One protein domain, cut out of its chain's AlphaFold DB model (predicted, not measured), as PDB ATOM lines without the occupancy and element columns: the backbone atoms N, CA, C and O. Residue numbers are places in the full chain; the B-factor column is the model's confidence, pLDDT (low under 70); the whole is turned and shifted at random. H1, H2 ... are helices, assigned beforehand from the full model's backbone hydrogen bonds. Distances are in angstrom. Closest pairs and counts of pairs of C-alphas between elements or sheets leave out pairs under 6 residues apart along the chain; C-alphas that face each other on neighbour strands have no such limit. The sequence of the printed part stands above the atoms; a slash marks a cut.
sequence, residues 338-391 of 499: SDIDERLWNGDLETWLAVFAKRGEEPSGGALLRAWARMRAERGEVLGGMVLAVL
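Overview. This is residues 338 to 391 of the 499 residues of the protein "Lamin tail domain-containing protein" of Chloroflexi bacterium (UniProt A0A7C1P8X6). A helical hairpin, H3 and H4, makes one side of the domain, and H1 and H2 lie on the side of H3 away from H4, set at about a right angle to each other. H3, the longest helix, is in the middle: H4 packs along it, H1 packs on its residues 372 to 376, and H2 comes close to it without clear contact. The printed part has 54 residues with four named helices, in the order H1, H2, H3, H4, and no named strand; its class is all helix. It is compact, with a radius of gyration of the C-alphas of 10.8 A, and the C-alphas span 27 by 24 by 14 A.

Along the chain. H3, residues 365 to 378, is 20.0 A from first to last C-alpha and begins with C-alpha 365 at (145.559, 184.444, 165.825). H4, residues 382 to 391, is 14.3 A long and ends with C-alpha 391 at (144.271, 183.123, 177.636). H2, residues 349 to 359, is 15.4 A long. H1, residues 339 to 345, is 9.7 A long and begins with C-alpha 339 at (166.147, 175.355, 163.459).

Arrangement. H3 and H4 touch and form a helical hairpin, running opposite ways at a steep tilt of 38 degrees; their closest C-alphas are those of Ala 373 and Gly 384, 4.1 A apart. H3 touches H1 with residues 372 to 376 alone, and the closest C-alphas are those of Trp 345 and Trp 372, 7.1 A apart. The lines of H1 and H3 are about perpendicular at 71 degrees, but only just. H2 is close to H3 but not clearly touching, with the C-alphas of Trp 352 and Leu 368 7.0 A apart as the closest pair; their lines are about perpendicular at 87 degrees. H1 and H2 touch, and their closest C-alphas are those of Leu 344 and Trp 352, 6.3 A apart; they are about perpendicular at 81 degrees. H4 is apart from H1 and from H2. The helix packing is mostly crossed, with no shallow tilt among the three pairs that touch. In H1, H2, H3 and H4 every O i to N i+4 pair is within hydrogen-bond range.

Size, cuts and confidence. The two C-alphas farthest apart are those of Gly 360 and Val 382, at 29.1 A, and the first and last printed C-alphas, of Ser 338 and Leu 391, are 27.1 A apart. The printed part has no cut. The links H1 to H2, H2 to H3 and H3 to H4 are tight. The mean pLDDT of the printed part of this model is 91.8, and no printed residue is under 70.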
ATOM      1  N   SER A 338     166.291 172.625 167.541       96.94
ATOM      2  CA  SER A 338     166.365 172.543 166.083       96.94
ATOM      3  C   SER A 338     166.078 173.909 165.447       96.94
ATOM      4  O   SER A 338     165.442 174.757 166.070       96.94
ATOM      5  N   ASP A 339     166.462 174.111 164.185       96.44
ATOM      6  CA  ASP A 339     166.147 175.355 163.459       96.44
ATOM      7  C   ASP A 339     164.633 175.626 163.401       96.44
ATOM      8  O   ASP A 339     164.185 176.768 163.495       96.44
ATOM      9  N   ILE A 340     163.825 174.564 163.288       96.56
ATOM     10  CA  ILE A 340     162.360 174.660 163.315       96.56
ATOM     11  C   ILE A 340     161.885 175.111 164.699       96.56
ATOM     12  O   ILE A 340     161.043 176.001 164.790       96.56
ATOM     13  N   ASP A 341     162.434 174.535 165.771       96.44
ATOM     14  CA  ASP A 341     162.103 174.939 167.139       96.44
ATOM     15  C   ASP A 341     162.481 176.393 167.414       96.44
ATOM     16  O   ASP A 341     161.720 177.096 168.070       96.44
ATOM     17  N   GLU A 342     163.615 176.857 166.889       96.12
ATOM     18  CA  GLU A 342     164.054 178.248 166.999       96.12
ATOM     19  C   GLU A 342     163.081 179.196 166.274       96.12
ATOM     20  O   GLU A 342     162.689 180.227 166.824       96.12
ATOM     21  N   ARG A 343     162.624 178.845 165.062       94.88
ATOM     22  CA  ARG A 343     161.613 179.633 164.326       94.88
ATOM     23  C   ARG A 343     160.268 179.653 165.052       94.88
ATOM     24  O   ARG A 343     159.686 180.723 165.231       94.88
ATOM     25  N   LEU A 344     159.797 178.499 165.534       95.62
ATOM     26  CA  LEU A 344     158.565 178.409 166.322       95.62
ATOM     27  C   LEU A 344     158.672 179.222 167.617       95.62
ATOM     28  O   LEU A 344     157.738 179.951 167.958       95.62
ATOM     29  N   TRP A 345     159.814 179.151 168.307       95.25
ATOM     30  CA  TRP A 345     160.105 179.928 169.514       95.25
ATOM     31  C   TRP A 345     159.989 181.428 169.260       95.25
ATOM     32  O   TRP A 345     159.350 182.136 170.038       95.25
ATOM     33  N   ASN A 346     160.525 181.895 168.136       93.19
ATOM     34  CA  ASN A 346     160.509 183.300 167.731       93.19
ATOM     35  C   ASN A 346     159.204 183.745 167.033       93.19
ATOM     36  O   ASN A 346     159.151 184.849 166.488       93.19
ATOM     37  N   GLY A 347     158.156 182.909 167.058       92.31
ATOM     38  CA  GLY A 347     156.824 183.249 166.547       92.31
ATOM     39  C   GLY A 347     156.778 183.475 165.039       92.31
ATOM     40  O   GLY A 347     156.020 184.327 164.570       92.31
ATOM     41  N   ASP A 348     157.597 182.740 164.287       94.44
ATOM     42  CA  ASP A 348     157.592 182.733 162.825       94.44
ATOM     43  C   ASP A 348     156.252 182.193 162.297       94.44
ATOM     44  O   ASP A 348     155.927 181.013 162.465       94.44
ATOM     45  N   LEU A 349     155.446 183.069 161.691       90.12
ATOM     46  CA  LEU A 349     154.079 182.752 161.280       90.12
ATOM     47  C   LEU A 349     154.049 181.633 160.243       90.12
ATOM     48  O   LEU A 349     153.239 180.726 160.373       90.12
ATOM     49  N   GLU A 350     154.931 181.667 159.247       92.56
ATOM     50  CA  GLU A 350     154.983 180.651 158.189       92.56
ATOM     51  C   GLU A 350     155.211 179.247 158.772       92.56
ATOM     52  O   GLU A 350     154.480 178.306 158.456       92.56
ATOM     53  N   THR A 351     156.175 179.116 159.688       95.56
ATOM     54  CA  THR A 351     156.499 177.845 160.348       95.56
ATOM     55  C   THR A 351     155.325 177.356 161.194       95.56
ATOM     56  O   THR A 351     154.989 176.171 161.159       95.56
ATOM     57  N   TRP A 352     154.647 178.253 161.912       95.38
ATOM     58  CA  TRP A 352     153.454 177.892 162.676       95.38
ATOM     59  C   TRP A 352     152.273 177.494 161.784       95.38
ATOM     60  O   TRP A 352     151.621 176.488 162.060       95.38
ATOM     61  N   LEU A 353     152.021 178.211 160.687       92.00
ATOM     62  CA  LEU A 353     150.986 177.849 159.716       92.00
ATOM     63  C   LEU A 353     151.247 176.458 159.120       92.00
ATOM     64  O   LEU A 353     150.314 175.667 158.992       92.00
ATOM     65  N   ALA A 354     152.507 176.114 158.838       95.50
ATOM     66  CA  ALA A 354     152.879 174.775 158.381       95.50
ATOM     67  C   ALA A 354     152.595 173.686 159.437       95.50
ATOM     68  O   ALA A 354     152.133 172.594 159.090       95.50
ATOM     69  N   VAL A 355     152.818 173.974 160.727       96.38
ATOM     70  CA  VAL A 355     152.465 173.061 161.831       96.38
ATOM     71  C   VAL A 355     150.953 172.828 161.895       96.38
ATOM     72  O   VAL A 355     150.531 171.675 161.986       96.38
ATOM     73  N   PHE A 356     150.146 173.888 161.807       94.56
ATOM     74  CA  PHE A 356     148.680 173.797 161.810       94.56
ATOM     75  C   PHE A 356     148.154 173.030 160.591       94.56
ATOM     76  O   PHE A 356     147.376 172.085 160.741       94.56
ATOM     77  N   ALA A 357     148.665 173.341 159.396       94.12
ATOM     78  CA  ALA A 357     148.306 172.645 158.163       94.12
ATOM     79  C   ALA A 357     148.597 171.137 158.247       94.12
ATOM     80  O   ALA A 357     147.755 170.323 157.871       94.12
ATOM     81  N   LYS A 358     149.750 170.741 158.808       96.75
ATOM     82  CA  LYS A 358     150.106 169.325 159.009       96.75
ATOM     83  C   LYS A 358     149.152 168.598 159.966       96.75
ATOM     84  O   LYS A 358     148.981 167.386 159.838       96.75
ATOM     85  N   ARG A 359     148.553 169.311 160.922       97.06
ATOM     86  CA  ARG A 359     147.572 168.768 161.876       97.06
ATOM     87  C   ARG A 359     146.138 168.775 161.339       97.06
ATOM     88  O   ARG A 359     145.272 168.168 161.957       97.06
ATOM     89  N   GLY A 360     145.886 169.429 160.202       95.25
ATOM     90  CA  GLY A 360     144.527 169.667 159.714       95.25
ATOM     91  C   GLY A 360     143.737 170.634 160.604       95.25
ATOM     92  O   GLY A 360     142.513 170.557 160.648       95.25
ATOM     93  N   GLU A 361     144.432 171.510 161.335       92.75
ATOM     94  CA  GLU A 361     143.839 172.520 162.215       92.75
ATOM     95  C   GLU A 361     143.748 173.866 161.479       92.75
ATOM     96  O   GLU A 361     144.692 174.274 160.800       92.75
ATOM     97  N   GLU A 362     142.630 174.581 161.625       87.12
ATOM     98  CA  GLU A 362     142.479 175.926 161.060       87.12
ATOM     99  C   GLU A 362     143.242 176.954 161.920       87.12
ATOM    100  O   GLU A 362     142.963 177.089 163.120       87.12
ATOM    101  N   PRO A 363     144.213 177.693 161.353       86.44
ATOM    102  CA  PRO A 363     144.965 178.677 162.110       86.44
ATOM    103  C   PRO A 363     144.116 179.927 162.364       86.44
ATOM    104  O   PRO A 363     143.566 180.538 161.454       86.44
ATOM    105  N   SER A 364     144.073 180.365 163.620       82.06
ATOM    106  CA  SER A 364     143.574 181.688 164.013       82.06
ATOM    107  C   SER A 364     144.609 182.374 164.897       82.06
ATOM    108  O   SER A 364     145.401 181.691 165.545       82.06
ATOM    109  N   GLY A 365     144.599 183.709 164.985       77.12
ATOM    110  CA  GLY A 365     145.559 184.444 165.825       77.12
ATOM    111  C   GLY A 365     145.580 183.957 167.281       77.12
ATOM    112  O   GLY A 365     146.645 183.736 167.852       77.12
ATOM    113  N   GLY A 366     144.404 183.680 167.858       79.19
ATOM    114  CA  GLY A 366     144.297 183.108 169.203       79.19
ATOM    115  C   GLY A 366     144.799 181.663 169.304       79.19
ATOM    116  O   GLY A 366     145.399 181.298 170.312       79.19
ATOM    117  N   ALA A 367     144.586 180.832 168.276       84.12
ATOM    118  CA  ALA A 367     145.115 179.467 168.256       84.12
ATOM    119  C   ALA A 367     146.647 179.446 168.124       84.12
ATOM    120  O   ALA A 367     147.305 178.711 168.856       84.12
ATOM    121  N   LEU A 368     147.206 180.301 167.263       87.94
ATOM    122  CA  LEU A 368     148.648 180.483 167.091       87.94
ATOM    123  C   LEU A 368     149.307 180.946 168.396       87.94
ATOM    124  O   LEU A 368     150.267 180.325 168.848       87.94
ATOM    125  N   LEU A 369     148.753 181.975 169.046       87.44
ATOM    126  CA  LEU A 369     149.279 182.486 170.313       87.44
ATOM    127  C   LEU A 369     149.209 181.443 171.437       87.44
ATOM    128  O   LEU A 369     150.182 181.283 172.172       87.44
ATOM    129  N   ARG A 370     148.102 180.691 171.553       92.06
ATOM    130  CA  ARG A 370     147.993 179.588 172.526       92.06
ATOM    131  C   ARG A 370     149.013 178.487 172.261       92.06
ATOM    132  O   ARG A 370     149.652 178.022 173.200       92.06
ATOM    133  N   ALA A 371     149.187 178.075 171.006       95.00
ATOM    134  CA  ALA A 371     150.154 177.040 170.652       95.00
ATOM    135  C   ALA A 371     151.597 177.492 170.943       95.00
ATOM    136  O   ALA A 371     152.378 176.732 171.519       95.00
ATOM    137  N   TRP A 372     151.917 178.749 170.628       95.12
ATOM    138  CA  TRP A 372     153.198 179.379 170.941       95.12
ATOM    139  C   TRP A 372     153.462 179.450 172.450       95.12
ATOM    140  O   TRP A 372     154.504 178.988 172.917       95.12
ATOM    141  N   ALA A 373     152.499 179.953 173.227       93.94
ATOM    142  CA  ALA A 373     152.619 180.071 174.677       93.94
ATOM    143  C   ALA A 373     152.757 178.696 175.350       93.94
ATOM    144  O   ALA A 373     153.598 178.522 176.230       93.94
ATOM    145  N   ARG A 374     152.001 177.697 174.877       95.88
ATOM    146  CA  ARG A 374     152.077 176.311 175.354       95.88
ATOM    147  C   ARG A 374     153.433 175.681 175.110       95.88
ATOM    148  O   ARG A 374     154.031 175.177 176.054       95.88
ATOM    149  N   MET A 375     153.953 175.790 173.890       96.44
ATOM    150  CA  MET A 375     155.291 175.292 173.570       96.44
ATOM    151  C   MET A 375     156.351 175.905 174.497       96.44
ATOM    152  O   MET A 375     157.254 175.211 174.949       96.44
ATOM    153  N   ARG A 376     156.248 177.202 174.803       95.00
ATOM    154  CA  ARG A 376     157.185 177.899 175.696       95.00
ATOM    155  C   ARG A 376     157.040 177.458 177.156       95.00
ATOM    156  O   ARG A 376     158.046 177.176 177.809       95.00
ATOM    157  N   ALA A 377     155.805 177.312 177.637       93.94
ATOM    158  CA  ALA A 377     155.499 176.819 178.980       93.94
ATOM    159  C   ALA A 377     156.013 175.387 179.206       93.94
ATOM    160  O   ALA A 377     156.663 175.115 180.212       93.94
ATOM    161  N   GLU A 378     155.796 174.488 178.240       94.69
ATOM    162  CA  GLU A 378     156.265 173.093 178.277       94.69
ATOM    163  C   GLU A 378     157.797 172.987 178.346       94.69
ATOM    164  O   GLU A 378     158.336 171.998 178.840       94.69
ATOM    165  N   ARG A 379     158.514 174.026 177.901       94.44
ATOM    166  CA  ARG A 379     159.980 174.138 178.004       94.44
ATOM    167  C   ARG A 379     160.435 174.947 179.226       94.44
ATOM    168  O   ARG A 379     161.573 175.420 179.294       94.44
ATOM    169  N   GLY A 380     159.541 175.103 180.202       90.38
ATOM    170  CA  GLY A 380     159.798 175.714 181.503       90.38
ATOM    171  C   GLY A 380     159.955 177.231 181.466       90.38
ATOM    172  O   GLY A 380     160.561 177.801 182.378       90.38
ATOM    173  N   GLU A 381     159.500 177.904 180.408       90.81
ATOM    174  CA  GLU A 381     159.513 179.360 180.379       90.81
ATOM    175  C   GLU A 381     158.274 179.956 181.049       90.81
ATOM    176  O   GLU A 381     157.131 179.661 180.698       90.81
ATOM    177  N   VAL A 382     158.544 180.875 181.971       88.69
ATOM    178  CA  VAL A 382     157.567 181.606 182.782       88.69
ATOM    179  C   VAL A 382     156.519 182.301 181.930       88.69
ATOM    180  O   VAL A 382     155.327 182.105 182.131       88.69
ATOM    181  N   LEU A 383     156.963 183.083 180.945       87.94
ATOM    182  CA  LEU A 383     156.084 183.879 180.103       87.94
ATOM    183  C   LEU A 383     155.082 183.032 179.326       87.94
ATOM    184  O   LEU A 383     153.927 183.426 179.206       87.94
ATOM    185  N   GLY A 384     155.500 181.864 178.825       91.56
ATOM    186  CA  GLY A 384     154.581 180.929 178.180       91.56
ATOM    187  C   GLY A 384     153.459 180.513 179.133       91.56
ATOM    188  O   GLY A 384     152.286 180.567 178.766       91.56
ATOM    189  N   GLY A 385     153.815 180.186 180.382       92.12
ATOM    190  CA  GLY A 385     152.856 179.877 181.446       92.12
ATOM    191  C   GLY A 385     151.926 181.050 181.766       92.12
ATOM    192  O   GLY A 385     150.714 180.870 181.821       92.12
ATOM    193  N   MET A 386     152.471 182.263 181.885       90.25
ATOM    194  CA  MET A 386     151.702 183.485 182.146       90.25
ATOM    195  C   MET A 386     150.709 183.806 181.022       90.25
ATOM    196  O   MET A 386     149.547 184.101 181.287       90.25
ATOM    197  N   VAL A 387     151.145 183.735 179.759       87.50
ATOM    198  CA  VAL A 387     150.281 183.999 178.599       87.50
ATOM    199  C   VAL A 387     149.177 182.948 178.508       87.50
ATOM    200  O   VAL A 387     148.021 183.307 178.296       87.50
ATOM    201  N   LEU A 388     149.490 181.666 178.724       91.69
ATOM    202  CA  LEU A 388     148.468 180.620 178.781       91.69
ATOM    203  C   LEU A 388     147.457 180.853 179.903       91.69
ATOM    204  O   LEU A 388     146.261 180.762 179.652       91.69
ATOM    205  N   ALA A 389     147.921 181.195 181.104       90.75
ATOM    206  CA  ALA A 389     147.062 181.484 182.247       90.75
ATOM    207  C   ALA A 389     146.026 182.564 181.922       90.75
ATOM    208  O   ALA A 389     144.831 182.384 182.153       90.75
ATOM    209  N   VAL A 390     146.474 183.660 181.300       82.44
ATOM    210  CA  VAL A 390     145.600 184.755 180.862       82.44
ATOM    211  C   VAL A 390     144.628 184.300 179.770       82.44
ATOM    212  O   VAL A 390     143.443 184.612 179.843       82.44
ATOM    213  N   LEU A 391     145.101 183.557 178.765       81.62
ATOM    214  CA  LEU A 391     144.271 183.123 177.636       81.62
ATOM    215  C   LEU A 391     143.245 182.047 178.006       81.62
ATOM    216  O   LEU A 391     142.192 181.972 177.375       81.62
TER     217      LEU A 391